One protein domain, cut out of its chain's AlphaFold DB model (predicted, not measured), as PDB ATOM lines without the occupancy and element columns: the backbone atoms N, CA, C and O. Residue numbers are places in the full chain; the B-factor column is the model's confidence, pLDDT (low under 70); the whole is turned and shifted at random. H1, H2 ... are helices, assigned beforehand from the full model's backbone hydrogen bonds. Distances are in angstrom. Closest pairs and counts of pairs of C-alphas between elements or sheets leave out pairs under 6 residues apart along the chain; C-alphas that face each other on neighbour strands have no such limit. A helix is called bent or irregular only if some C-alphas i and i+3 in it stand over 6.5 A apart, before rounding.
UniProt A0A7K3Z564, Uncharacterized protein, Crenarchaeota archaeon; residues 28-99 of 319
ATOM      1  N   ASP A  28     139.146 165.726 181.197       76.31
ATOM      2  CA  ASP A  28     140.409 166.429 181.445       76.31
ATOM      3  C   ASP A  28     141.247 165.774 182.554       76.31
ATOM      4  O   ASP A  28     142.477 165.839 182.547       76.31
ATOM      5  N   SER A  29     140.597 165.142 183.535       76.94
ATOM      6  CA  SER A  29     141.277 164.471 184.644       76.94
ATOM      7  C   SER A  29     140.390 163.426 185.316       76.94
ATOM      8  O   SER A  29     139.164 163.490 185.232       76.94
ATOM      9  N   CYS A  30     141.012 162.463 185.999       83.06
ATOM     10  CA  CYS A  30     140.312 161.483 186.822       83.06
ATOM     11  C   CYS A  30     140.801 161.582 188.275       83.06
ATOM     12  O   CYS A  30     142.002 161.670 188.540       83.06
ATOM     13  N   GLY A  31     139.855 161.616 189.213       83.12
ATOM     14  CA  GLY A  31     140.121 161.508 190.644       83.12
ATOM     15  C   GLY A  31     139.962 160.063 191.104       83.12
ATOM     16  O   GLY A  31     139.045 159.370 190.666       83.12
ATOM     17  N   PHE A  32     140.832 159.617 192.005       83.56
ATOM     18  CA  PHE A  32     140.710 158.321 192.670       83.56
ATOM     19  C   PHE A  32     140.432 158.552 194.156       83.56
ATOM     20  O   PHE A  32     141.055 159.411 194.785       83.56
ATOM     21  N   GLN A  33     139.461 157.832 194.721       82.44
ATOM     22  CA  GLN A  33     139.089 158.021 196.123       82.44
ATOM     23  C   GLN A  33     140.277 157.711 197.042       82.44
ATOM     24  O   GLN A  33     140.955 156.700 196.881       82.44
ATOM     25  N   GLY A  34     140.523 158.588 198.017       75.00
ATOM     26  CA  GLY A  34     141.595 158.405 199.001       75.00
ATOM     27  C   GLY A  34     142.963 158.970 198.603       75.00
ATOM     28  O   GLY A  34     143.907 158.813 199.371       75.00
ATOM     29  N   ILE A  35     143.084 159.661 197.463       80.00
ATOM     30  CA  ILE A  35     144.287 160.432 197.105       80.00
ATOM     31  C   ILE A  35     143.944 161.891 196.787       80.00
ATOM     32  O   ILE A  35     142.819 162.217 196.417       80.00
ATOM     33  N   SER A  36     144.929 162.779 196.925       74.56
ATOM     34  CA  SER A  36     144.762 164.233 196.774       74.56
ATOM     35  C   SER A  36     145.160 164.786 195.401       74.56
ATOM     36  O   SER A  36     145.136 166.002 195.208       74.56
ATOM     37  N   PHE A  37     145.537 163.936 194.441       78.69
ATOM     38  CA  PHE A  37     146.001 164.366 193.118       78.69
ATOM     39  C   PHE A  37     145.251 163.676 191.975       78.69
ATOM     40  O   PHE A  37     144.700 162.586 192.122       78.69
ATOM     41  N   TYR A  38     145.266 164.326 190.812       83.81
ATOM     42  CA  TYR A  38     144.632 163.839 189.591       83.81
ATOM     43  C   TYR A  38     145.531 162.873 188.819       83.81
ATOM     44  O   TYR A  38     146.710 163.163 188.586       83.81
ATOM     45  N   ILE A  39     144.943 161.774 188.350       87.44
ATOM     46  CA  ILE A  39     145.578 160.826 187.430       87.44
ATOM     47  C   ILE A  39     145.185 161.138 185.973       87.44
ATOM     48  O   ILE A  39     144.114 161.709 185.732       87.44
ATOM     49  N   PRO A  40     146.034 160.783 184.986       87.94
ATOM     50  CA  PRO A  40     145.671 160.879 183.575       87.94
ATOM     51  C   PRO A  40     144.390 160.097 183.282       87.94
ATOM     52  O   PRO A  40     144.205 158.992 183.797       87.94
ATOM     53  N   SER A  41     143.525 160.642 182.430       89.06
ATOM     54  CA  SER A  41     142.247 160.022 182.075       89.06
ATOM     55  C   SER A  41     142.435 158.625 181.469       89.06
ATOM     56  O   SER A  41     141.702 157.703 181.828       89.06
ATOM     57  N   GLN A  42     143.496 158.398 180.686       89.81
ATOM     58  CA  GLN A  42     143.778 157.079 180.110       89.81
ATOM     59  C   GLN A  42     144.070 156.019 181.183       89.81
ATOM     60  O   GLN A  42     143.758 154.844 180.992       89.81
ATOM     61  N   TYR A  43     144.623 156.418 182.334       92.31
ATOM     62  CA  TYR A  43     144.924 155.498 183.433       92.31
ATOM     63  C   TYR A  43     143.650 154.930 184.072       92.31
ATOM     64  O   TYR A  43     143.657 153.809 184.578       92.31
ATOM     65  N   ALA A  44     142.523 155.646 183.985       90.12
ATOM     66  CA  ALA A  44     141.245 155.156 184.494       90.12
ATOM     67  C   ALA A  44     140.786 153.867 183.791       90.12
ATOM     68  O   ALA A  44     140.146 153.029 184.420       90.12
ATOM     69  N   LEU A  45     141.186 153.628 182.536       90.69
ATOM     70  CA  LEU A  45     140.913 152.350 181.869       90.69
ATOM     71  C   LEU A  45     141.582 151.165 182.576       90.69
ATOM     72  O   LEU A  45     140.996 150.085 182.633       90.69
ATOM     73  N   LEU A  46     142.784 151.358 183.130       92.94
ATOM     74  CA  LEU A  46     143.489 150.315 183.879       92.94
ATOM     75  C   LEU A  46     142.795 150.010 185.212       92.94
ATOM     76  O   LEU A  46     142.821 148.869 185.663       92.94
ATOM     77  N   LEU A  47     142.147 151.006 185.819       91.38
ATOM     78  CA  LEU A  47     141.365 150.843 187.048       91.38
ATOM     79  C   LEU A  47     140.011 150.170 186.797       91.38
ATOM     80  O   LEU A  47     139.520 149.407 187.626       91.38
ATOM     81  N   LEU A  48     139.386 150.440 185.652       89.50
ATOM     82  CA  LEU A  48     138.064 149.900 185.342       89.50
ATOM     83  C   LEU A  48     138.115 148.426 184.915       89.50
ATOM     84  O   LEU A  48     137.183 147.686 185.232       89.50
ATOM     85  N   LYS A  49     139.198 147.979 184.270       89.75
ATOM     86  CA  LYS A  49     139.384 146.585 183.833       89.75
ATOM     87  C   LYS A  49     139.754 145.661 184.993       89.75
ATOM     88  O   LYS A  49     140.733 145.906 185.688       89.75
ATOM     89  N   GLU A  50     139.016 144.561 185.146       91.88
ATOM     90  CA  GLU A  50     139.204 143.586 186.231       91.88
ATOM     91  C   GLU A  50     140.634 143.023 186.290       91.88
ATOM     92  O   GLU A  50     141.246 143.006 187.355       91.88
ATOM     93  N   GLU A  51     141.207 142.676 185.135       94.62
ATOM     94  CA  GLU A  51     142.556 142.102 185.016       94.62
ATOM     95  C   GLU A  51     143.674 143.032 185.513       94.62
ATOM     96  O   GLU A  51     144.699 142.565 186.007       94.62
ATOM     97  N   THR A  52     143.505 144.351 185.372       94.50
ATOM     98  CA  THR A  52     144.551 145.339 185.688       94.50
ATOM     99  C   THR A  52     144.256 146.164 186.934       94.50
ATOM    100  O   THR A  52     145.165 146.827 187.436       94.50
ATOM    101  N   ARG A  53     143.022 146.116 187.452       94.38
ATOM    102  CA  ARG A  53     142.546 146.974 188.545       94.38
ATOM    103  C   ARG A  53     143.436 146.895 189.777       94.38
ATOM    104  O   ARG A  53     143.942 147.920 190.218       94.38
ATOM    105  N   ALA A  54     143.671 145.688 190.292       95.69
ATOM    106  CA  ALA A  54     144.439 145.496 191.523       95.69
ATOM    107  C   ALA A  54     145.866 146.065 191.415       95.69
ATOM    108  O   ALA A  54     146.367 146.709 192.336       95.69
ATOM    109  N   GLU A  55     146.513 145.875 190.264       97.06
ATOM    110  CA  GLU A  55     147.866 146.372 190.022       97.06
ATOM    111  C   GLU A  55     147.891 147.897 189.833       97.06
ATOM    112  O   GLU A  55     148.770 148.580 190.367       97.06
ATOM    113  N   ALA A  56     146.895 148.440 189.128       94.94
ATOM    114  CA  ALA A  56     146.741 149.872 188.914       94.94
ATOM    115  C   ALA A  56     146.489 150.629 190.227       94.94
ATOM    116  O   ALA A  56     147.084 151.688 190.447       94.94
ATOM    117  N   GLU A  57     145.651 150.075 191.106       94.44
ATOM    118  CA  GLU A  57     145.390 150.604 192.447       94.44
ATOM    119  C   GLU A  57     146.645 150.547 193.321       94.44
ATOM    120  O   GLU A  57     146.998 151.541 193.962       94.44
ATOM    121  N   ARG A  58     147.377 149.423 193.298       95.50
ATOM    122  CA  ARG A  58     148.641 149.282 194.035       95.50
ATOM    123  C   ARG A  58     149.661 150.337 193.612       95.50
ATOM    124  O   ARG A  58     150.306 150.942 194.467       95.50
ATOM    125  N   LEU A  59     149.800 150.581 192.308       95.50
ATOM    126  CA  LEU A  59     150.717 151.602 191.800       95.50
ATOM    127  C   LEU A  59     150.301 153.014 192.239       95.50
ATOM    128  O   LEU A  59     151.161 153.785 192.664       95.50
ATOM    129  N   ILE A  60     149.002 153.346 192.206       93.94
ATOM    130  CA  ILE A  60     148.497 154.627 192.727       93.94
ATOM    131  C   ILE A  60     148.882 154.805 194.194       93.94
ATOM    132  O   ILE A  60     149.437 155.842 194.559       93.94
ATOM    133  N   GLN A  61     148.620 153.796 195.026       92.44
ATOM    134  CA  GLN A  61     148.927 153.861 196.452       92.44
ATOM    135  C   GLN A  61     150.426 154.066 196.683       92.44
ATOM    136  O   GLN A  61     150.819 154.925 197.470       92.44
ATOM    137  N   GLU A  62     151.280 153.340 195.967       94.31
ATOM    138  CA  GLU A  62     152.728 153.452 196.136       94.31
ATOM    139  C   GLU A  62     153.310 154.771 195.621       94.31
ATOM    140  O   GLU A  62     154.237 155.296 196.241       94.31
ATOM    141  N   ILE A  63     152.762 155.337 194.542       92.94
ATOM    142  CA  ILE A  63     153.128 156.678 194.069       92.94
ATOM    143  C   ILE A  63     152.622 157.751 195.037       92.94
ATOM    144  O   ILE A  63     153.339 158.712 195.288       92.94
ATOM    145  N   SER A  64     151.431 157.584 195.621       89.06
ATOM    146  CA  SER A  64     150.868 158.553 196.574       89.06
ATOM    147  C   SER A  64     151.675 158.668 197.867       89.06
ATOM    148  O   SER A  64     151.736 159.741 198.460       89.06
ATOM    149  N   LYS A  65     152.328 157.576 198.278       88.38
ATOM    150  CA  LYS A  65     153.253 157.547 199.419       88.38
ATOM    151  C   LYS A  65     154.654 158.029 199.053       88.38
ATOM    152  O   LYS A  65     155.447 158.323 199.940       88.38
ATOM    153  N   ALA A  66     154.994 158.041 197.766       86.75
ATOM    154  CA  ALA A  66     156.266 158.564 197.319       86.75
ATOM    155  C   ALA A  66     156.170 160.094 197.311       86.75
ATOM    156  O   ALA A  66     155.318 160.661 196.631       86.75
ATOM    157  N   SER A  67     157.050 160.754 198.064       85.44
ATOM    158  CA  SER A  67     157.222 162.209 198.047       85.44
ATOM    159  C   SER A  67     157.778 162.641 196.687       85.44
ATOM    160  O   SER A  67     158.973 162.877 196.542       85.44
ATOM    161  N   LEU A  68     156.915 162.625 195.670       88.19
ATOM    162  CA  LEU A  68     157.178 162.976 194.283       88.19
ATOM    163  C   LEU A  68     156.303 164.162 193.899       88.19
ATOM    164  O   LEU A  68     155.123 164.231 194.241       88.19
ATOM    165  N   VAL A  69     156.862 165.061 193.102       86.25
ATOM    166  CA  VAL A  69     156.110 166.179 192.527       86.25
ATOM    167  C   VAL A  69     155.122 165.700 191.459       86.25
ATOM    168  O   VAL A  69     155.331 164.695 190.772       86.25
ATOM    169  N   SER A  70     154.035 166.454 191.283       84.50
ATOM    170  CA  SER A  70     152.868 166.041 190.491       84.50
ATOM    171  C   SER A  70     153.180 165.700 189.031       84.50
ATOM    172  O   SER A  70     152.586 164.775 188.474       84.50
ATOM    173  N   TYR A  71     154.125 166.393 188.395       83.81
ATOM    174  CA  TYR A  71     154.515 166.088 187.017       83.81
ATOM    175  C   TYR A  71     155.239 164.733 186.917       83.81
ATOM    176  O   TYR A  71     154.994 163.973 185.980       83.81
ATOM    177  N   THR A  72     156.070 164.374 187.904       88.50
ATOM    178  CA  THR A  72     156.735 163.065 187.965       88.50
ATOM    179  C   THR A  72     155.718 161.955 188.189       88.50
ATOM    180  O   THR A  72     155.766 160.947 187.488       88.50
ATOM    181  N   GLN A  73     154.756 162.168 189.091       89.75
ATOM    182  CA  GLN A  73     153.647 161.237 189.314       89.75
ATOM    183  C   GLN A  73     152.859 161.004 188.014       89.75
ATOM    184  O   GLN A  73     152.711 159.867 187.568       89.75
ATOM    185  N   LYS A  74     152.437 162.083 187.337       88.56
ATOM    186  CA  LYS A  74     151.732 162.016 186.043       88.56
ATOM    187  C   LYS A  74     152.532 161.269 184.975       88.56
ATOM    188  O   LYS A  74     151.955 160.465 184.242       88.56
ATOM    189  N   ARG A  75     153.847 161.499 184.895       89.56
ATOM    190  CA  ARG A  75     154.742 160.805 183.955       89.56
ATOM    191  C   ARG A  75     154.766 159.294 184.198       89.56
ATOM    192  O   ARG A  75     154.663 158.548 183.230       89.56
ATOM    193  N   LEU A  76     154.844 158.850 185.455       93.88
ATOM    194  CA  LEU A  76     154.812 157.423 185.808       93.88
ATOM    195  C   LEU A  76     153.478 156.769 185.414       93.88
ATOM    196  O   LEU A  76     153.477 155.691 184.823       93.88
ATOM    197  N   PHE A  77     152.342 157.433 185.655       93.31
ATOM    198  CA  PHE A  77     151.036 156.916 185.222       93.31
ATOM    199  C   PHE A  77     150.915 156.838 183.700       93.31
ATOM    200  O   PHE A  77     150.443 155.836 183.169       93.31
ATOM    201  N   LYS A  78     151.388 157.862 182.980       91.56
ATOM    202  CA  LYS A  78     151.399 157.852 181.513       91.56
ATOM    203  C   LYS A  78     152.251 156.702 180.968       91.56
ATOM    204  O   LYS A  78     151.799 155.962 180.100       91.56
ATOM    205  N   GLN A  79     153.441 156.497 181.528       94.31
ATOM    206  CA  GLN A  79     154.282 155.356 181.171       94.31
ATOM    207  C   GLN A  79     153.606 154.013 181.465       94.31
ATOM    208  O   GLN A  79     153.799 153.076 180.697       94.31
ATOM    209  N   ALA A  80     152.810 153.899 182.533       95.56
ATOM    210  CA  ALA A  80     152.089 152.664 182.837       95.56
ATOM    211  C   ALA A  80     151.043 152.349 181.759       95.56
ATOM    212  O   ALA A  80     150.926 151.197 181.348       95.56
ATOM    213  N   CYS A  81     150.344 153.369 181.252       92.62
ATOM    214  CA  CYS A  81     149.418 153.220 180.127       92.62
ATOM    215  C   CYS A  81     150.131 152.793 178.835       92.62
ATOM    216  O   CYS A  81     149.617 151.961 178.097       92.62
ATOM    217  N   GLU A  82     151.309 153.358 178.558       94.00
ATOM    218  CA  GLU A  82     152.035 153.143 177.296       94.00
ATOM    219  C   GLU A  82     152.877 151.861 177.280       94.00
ATOM    220  O   GLU A  82     153.035 151.226 176.238       94.00
ATOM    221  N   LYS A  83     153.476 151.502 178.419       95.19
ATOM    222  CA  LYS A  83     154.533 150.480 178.525       95.19
ATOM    223  C   LYS A  83     154.226 149.388 179.553       95.19
ATOM    224  O   LYS A  83     155.031 148.472 179.727       95.19
ATOM    225  N   GLY A  84     153.086 149.474 180.236       95.06
ATOM    226  CA  GLY A  84     152.691 148.562 181.309       95.06
ATOM    227  C   GLY A  84     153.390 148.838 182.646       95.06
ATOM    228  O   GLY A  84     154.259 149.701 182.769       95.06
ATOM    229  N   PHE A  85     153.019 148.076 183.678       97.44
ATOM    230  CA  PHE A  85     153.432 148.340 185.065       97.44
ATOM    231  C   PHE A  85     154.900 148.018 185.368       97.44
ATOM    232  O   PHE A  85     155.541 148.725 186.139       97.44
ATOM    233  N   LYS A  86     155.459 146.957 184.771       96.69
ATOM    234  CA  LYS A  86     156.819 146.473 185.075       96.69
ATOM    235  C   LYS A  86     157.913 147.553 184.943       96.69
ATOM    236  O   LYS A  86     158.671 147.715 185.901       96.69
ATOM    237  N   PRO A  87     158.030 148.296 183.821       96.19
ATOM    238  CA  PRO A  87     159.029 149.361 183.713       96.19
ATOM    239  C   PRO A  87     158.785 150.496 184.715       96.19
ATOM    240  O   PRO A  87     159.743 151.028 185.270       96.19
ATOM    241  N   VAL A  88     157.521 150.815 185.007       96.94
ATOM    242  CA  VAL A  88     157.159 151.883 185.948       96.94
ATOM    243  C   VAL A  88     157.538 151.527 187.379       96.94
ATOM    244  O   VAL A  88     158.060 152.374 188.095       96.94
ATOM    245  N   TRP A  89     157.360 150.271 187.793       97.75
ATOM    246  CA  TRP A  89     157.839 149.811 189.096       97.75
ATOM    247  C   TRP A  89     159.351 149.907 189.218       97.75
ATOM    248  O   TRP A  89     159.845 150.378 190.238       97.75
ATOM    249  N   SER A  90     160.083 149.493 188.180       96.56
ATOM    250  CA  SER A  90     161.540 149.614 188.172       96.56
ATOM    251  C   SER A  90     161.978 151.072 188.308       96.56
ATOM    252  O   SER A  90     162.886 151.362 189.083       96.56
ATOM    253  N   GLU A  91     161.324 151.989 187.589       95.50
ATOM    254  CA  GLU A  91     161.614 153.418 187.693       95.50
ATOM    255  C   GLU A  91     161.261 153.950 189.088       95.50
ATOM    256  O   GLU A  91     162.110 154.557 189.733       95.50
ATOM    257  N   LEU A  92     160.066 153.658 189.609       95.75
ATOM    258  CA  LEU A  92     159.633 154.101 190.937       95.75
ATOM    259  C   LEU A  92     160.581 153.632 192.051       95.75
ATOM    260  O   LEU A  92     160.870 154.408 192.960       95.75
ATOM    261  N   GLN A  93     161.082 152.395 191.994       95.06
ATOM    262  CA  GLN A  93     162.049 151.899 192.980       95.06
ATOM    263  C   GLN A  93     163.385 152.642 192.899       95.06
ATOM    264  O   GLN A  93     163.955 152.992 193.932       95.06
ATOM    265  N   GLU A  94     163.861 152.950 191.693       93.38
ATOM    266  CA  GLU A  94     165.076 153.745 191.520       93.38
ATOM    267  C   GLU A  94     164.888 155.185 192.020       93.38
ATOM    268  O   GLU A  94     165.774 155.727 192.683       93.38
ATOM    269  N   LEU A  95     163.717 155.790 191.785       92.25
ATOM    270  CA  LEU A  95     163.382 157.104 192.340       92.25
ATOM    271  C   LEU A  95     163.349 157.071 193.872       92.25
ATOM    272  O   LEU A  95     163.954 157.920 194.518       92.25
ATOM    273  N   LYS A  96     162.711 156.060 194.473       90.19
ATOM    274  CA  LYS A  96     162.704 155.884 195.934       90.19
ATOM    275  C   LYS A  96     164.119 155.708 196.495       90.19
ATOM    276  O   LYS A  96     164.436 156.276 197.533       90.19
ATOM    277  N   ARG A  97     164.995 154.979 195.797       89.38
ATOM    278  CA  ARG A  97     166.400 154.797 196.197       89.38
ATOM    279  C   ARG A  97     167.207 156.095 196.141       89.38
ATOM    280  O   ARG A  97     168.113 156.285 196.944       89.38
ATOM    281  N   ARG A  98     166.894 156.971 195.186       88.19
ATOM    282  CA  ARG A  98     167.538 158.281 195.004       88.19
ATOM    283  C   ARG A  98     166.856 159.402 195.788       88.19
ATOM    284  O   ARG A  98     167.191 160.569 195.565       88.19
ATOM    285  N   TYR A  99     165.895 159.067 196.649       87.69
ATOM    286  CA  TYR A  99     165.193 160.045 197.463       87.69
ATOM    287  C   TYR A  99     166.199 160.865 198.293       87.69
ATOM    288  O   TYR A  99     167.154 160.281 198.816       87.69
TER     289      TYR A  99
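This is residues 28 to 99 of the 319 residues of an uncharacterized protein of Crenarchaeota archaeon (UniProt A0A7K3Z564). Three helices, H2, H3 and H4, make a small up-and-down bundle, their centres at the corners of a triangle, and a short fourth helix, H1, is set steeply against H2 and H3 near the end where H2 begins and H3 ends. The bundle is only partly closed: H2 and H3 come close without clearly touching, and H3 and H4 meet along part of their lengths. Ahead of the helices, residues 28 to 40 form a long loop, in which residues 30 to 31 pair antiparallel with residues 38 to 39. The printed part has 72 residues, with four named helices in the order H1, H2, H3, H4 and no named strand; its class is all helix. It is compact, with a radius of gyration of the C-alphas of 11.3 A and spans of 32 by 24 by 19 A.

After residues 28 to 40 comes H1, residues 41 to 48, which touches H2, residues 50 to 65, only at the corner by their link, at a steep tilt of 59 degrees; the closest C-alphas are those of Leu 47 and Arg 53, 4.3 A apart. H1 also touches H3, residues 70 to 83, which meets it with residues 77 to 81 alone, at a steep tilt of 62 degrees; the closest C-alphas, of Tyr 43 and Cys 81, are 6.0 A apart. H2 and H3 are close but not clearly touching, at a shallow tilt of 24 degrees, opposite ways, with the C-alphas of Ile 63 and Gln 73 closest at 6.6 A. H3 and H4, residues 85 to 97, form a helical hairpin: they touch at a shallow tilt of 32 degrees, through residues 76 to 80 of H3 and 87 to 92 of H4, and the closest C-alphas, of Ala 80 and Val 88, are 6.0 A apart. H4 touches H2 at a shallow tilt of 13 degrees, the same way, with the C-alphas of Ile 63 and Leu 92 closest at 7.7 A. H1 and H4 are apart. In H3 and H4 every O i to N i+4 pair is within hydrogen-bond range; in H1 2 of 4 pairs are, and in H2 10 of 12.

H1 begins at C-alpha 41 (142.247, 160.022, 182.075) and measures 11.4 A from first to last C-alpha. H2, the longest at 23.8 A, is irregular: C-alphas 51 and 54 are 7.6 A apart. H3 measures 19.7 A and begins at C-alpha 70 (152.868, 166.041, 190.491). H4 measures 18.3 A and ends at C-alpha 97 (166.400, 154.797, 196.197).

The two C-alphas farthest apart are those of Glu 50 and Arg 98, at 33.1 A. The printed part has no cut, and the links H1 to H2, H2 to H3 and H3 to H4 are tight. The mean pLDDT of the printed part is 90.2, and no printed residue is under 70.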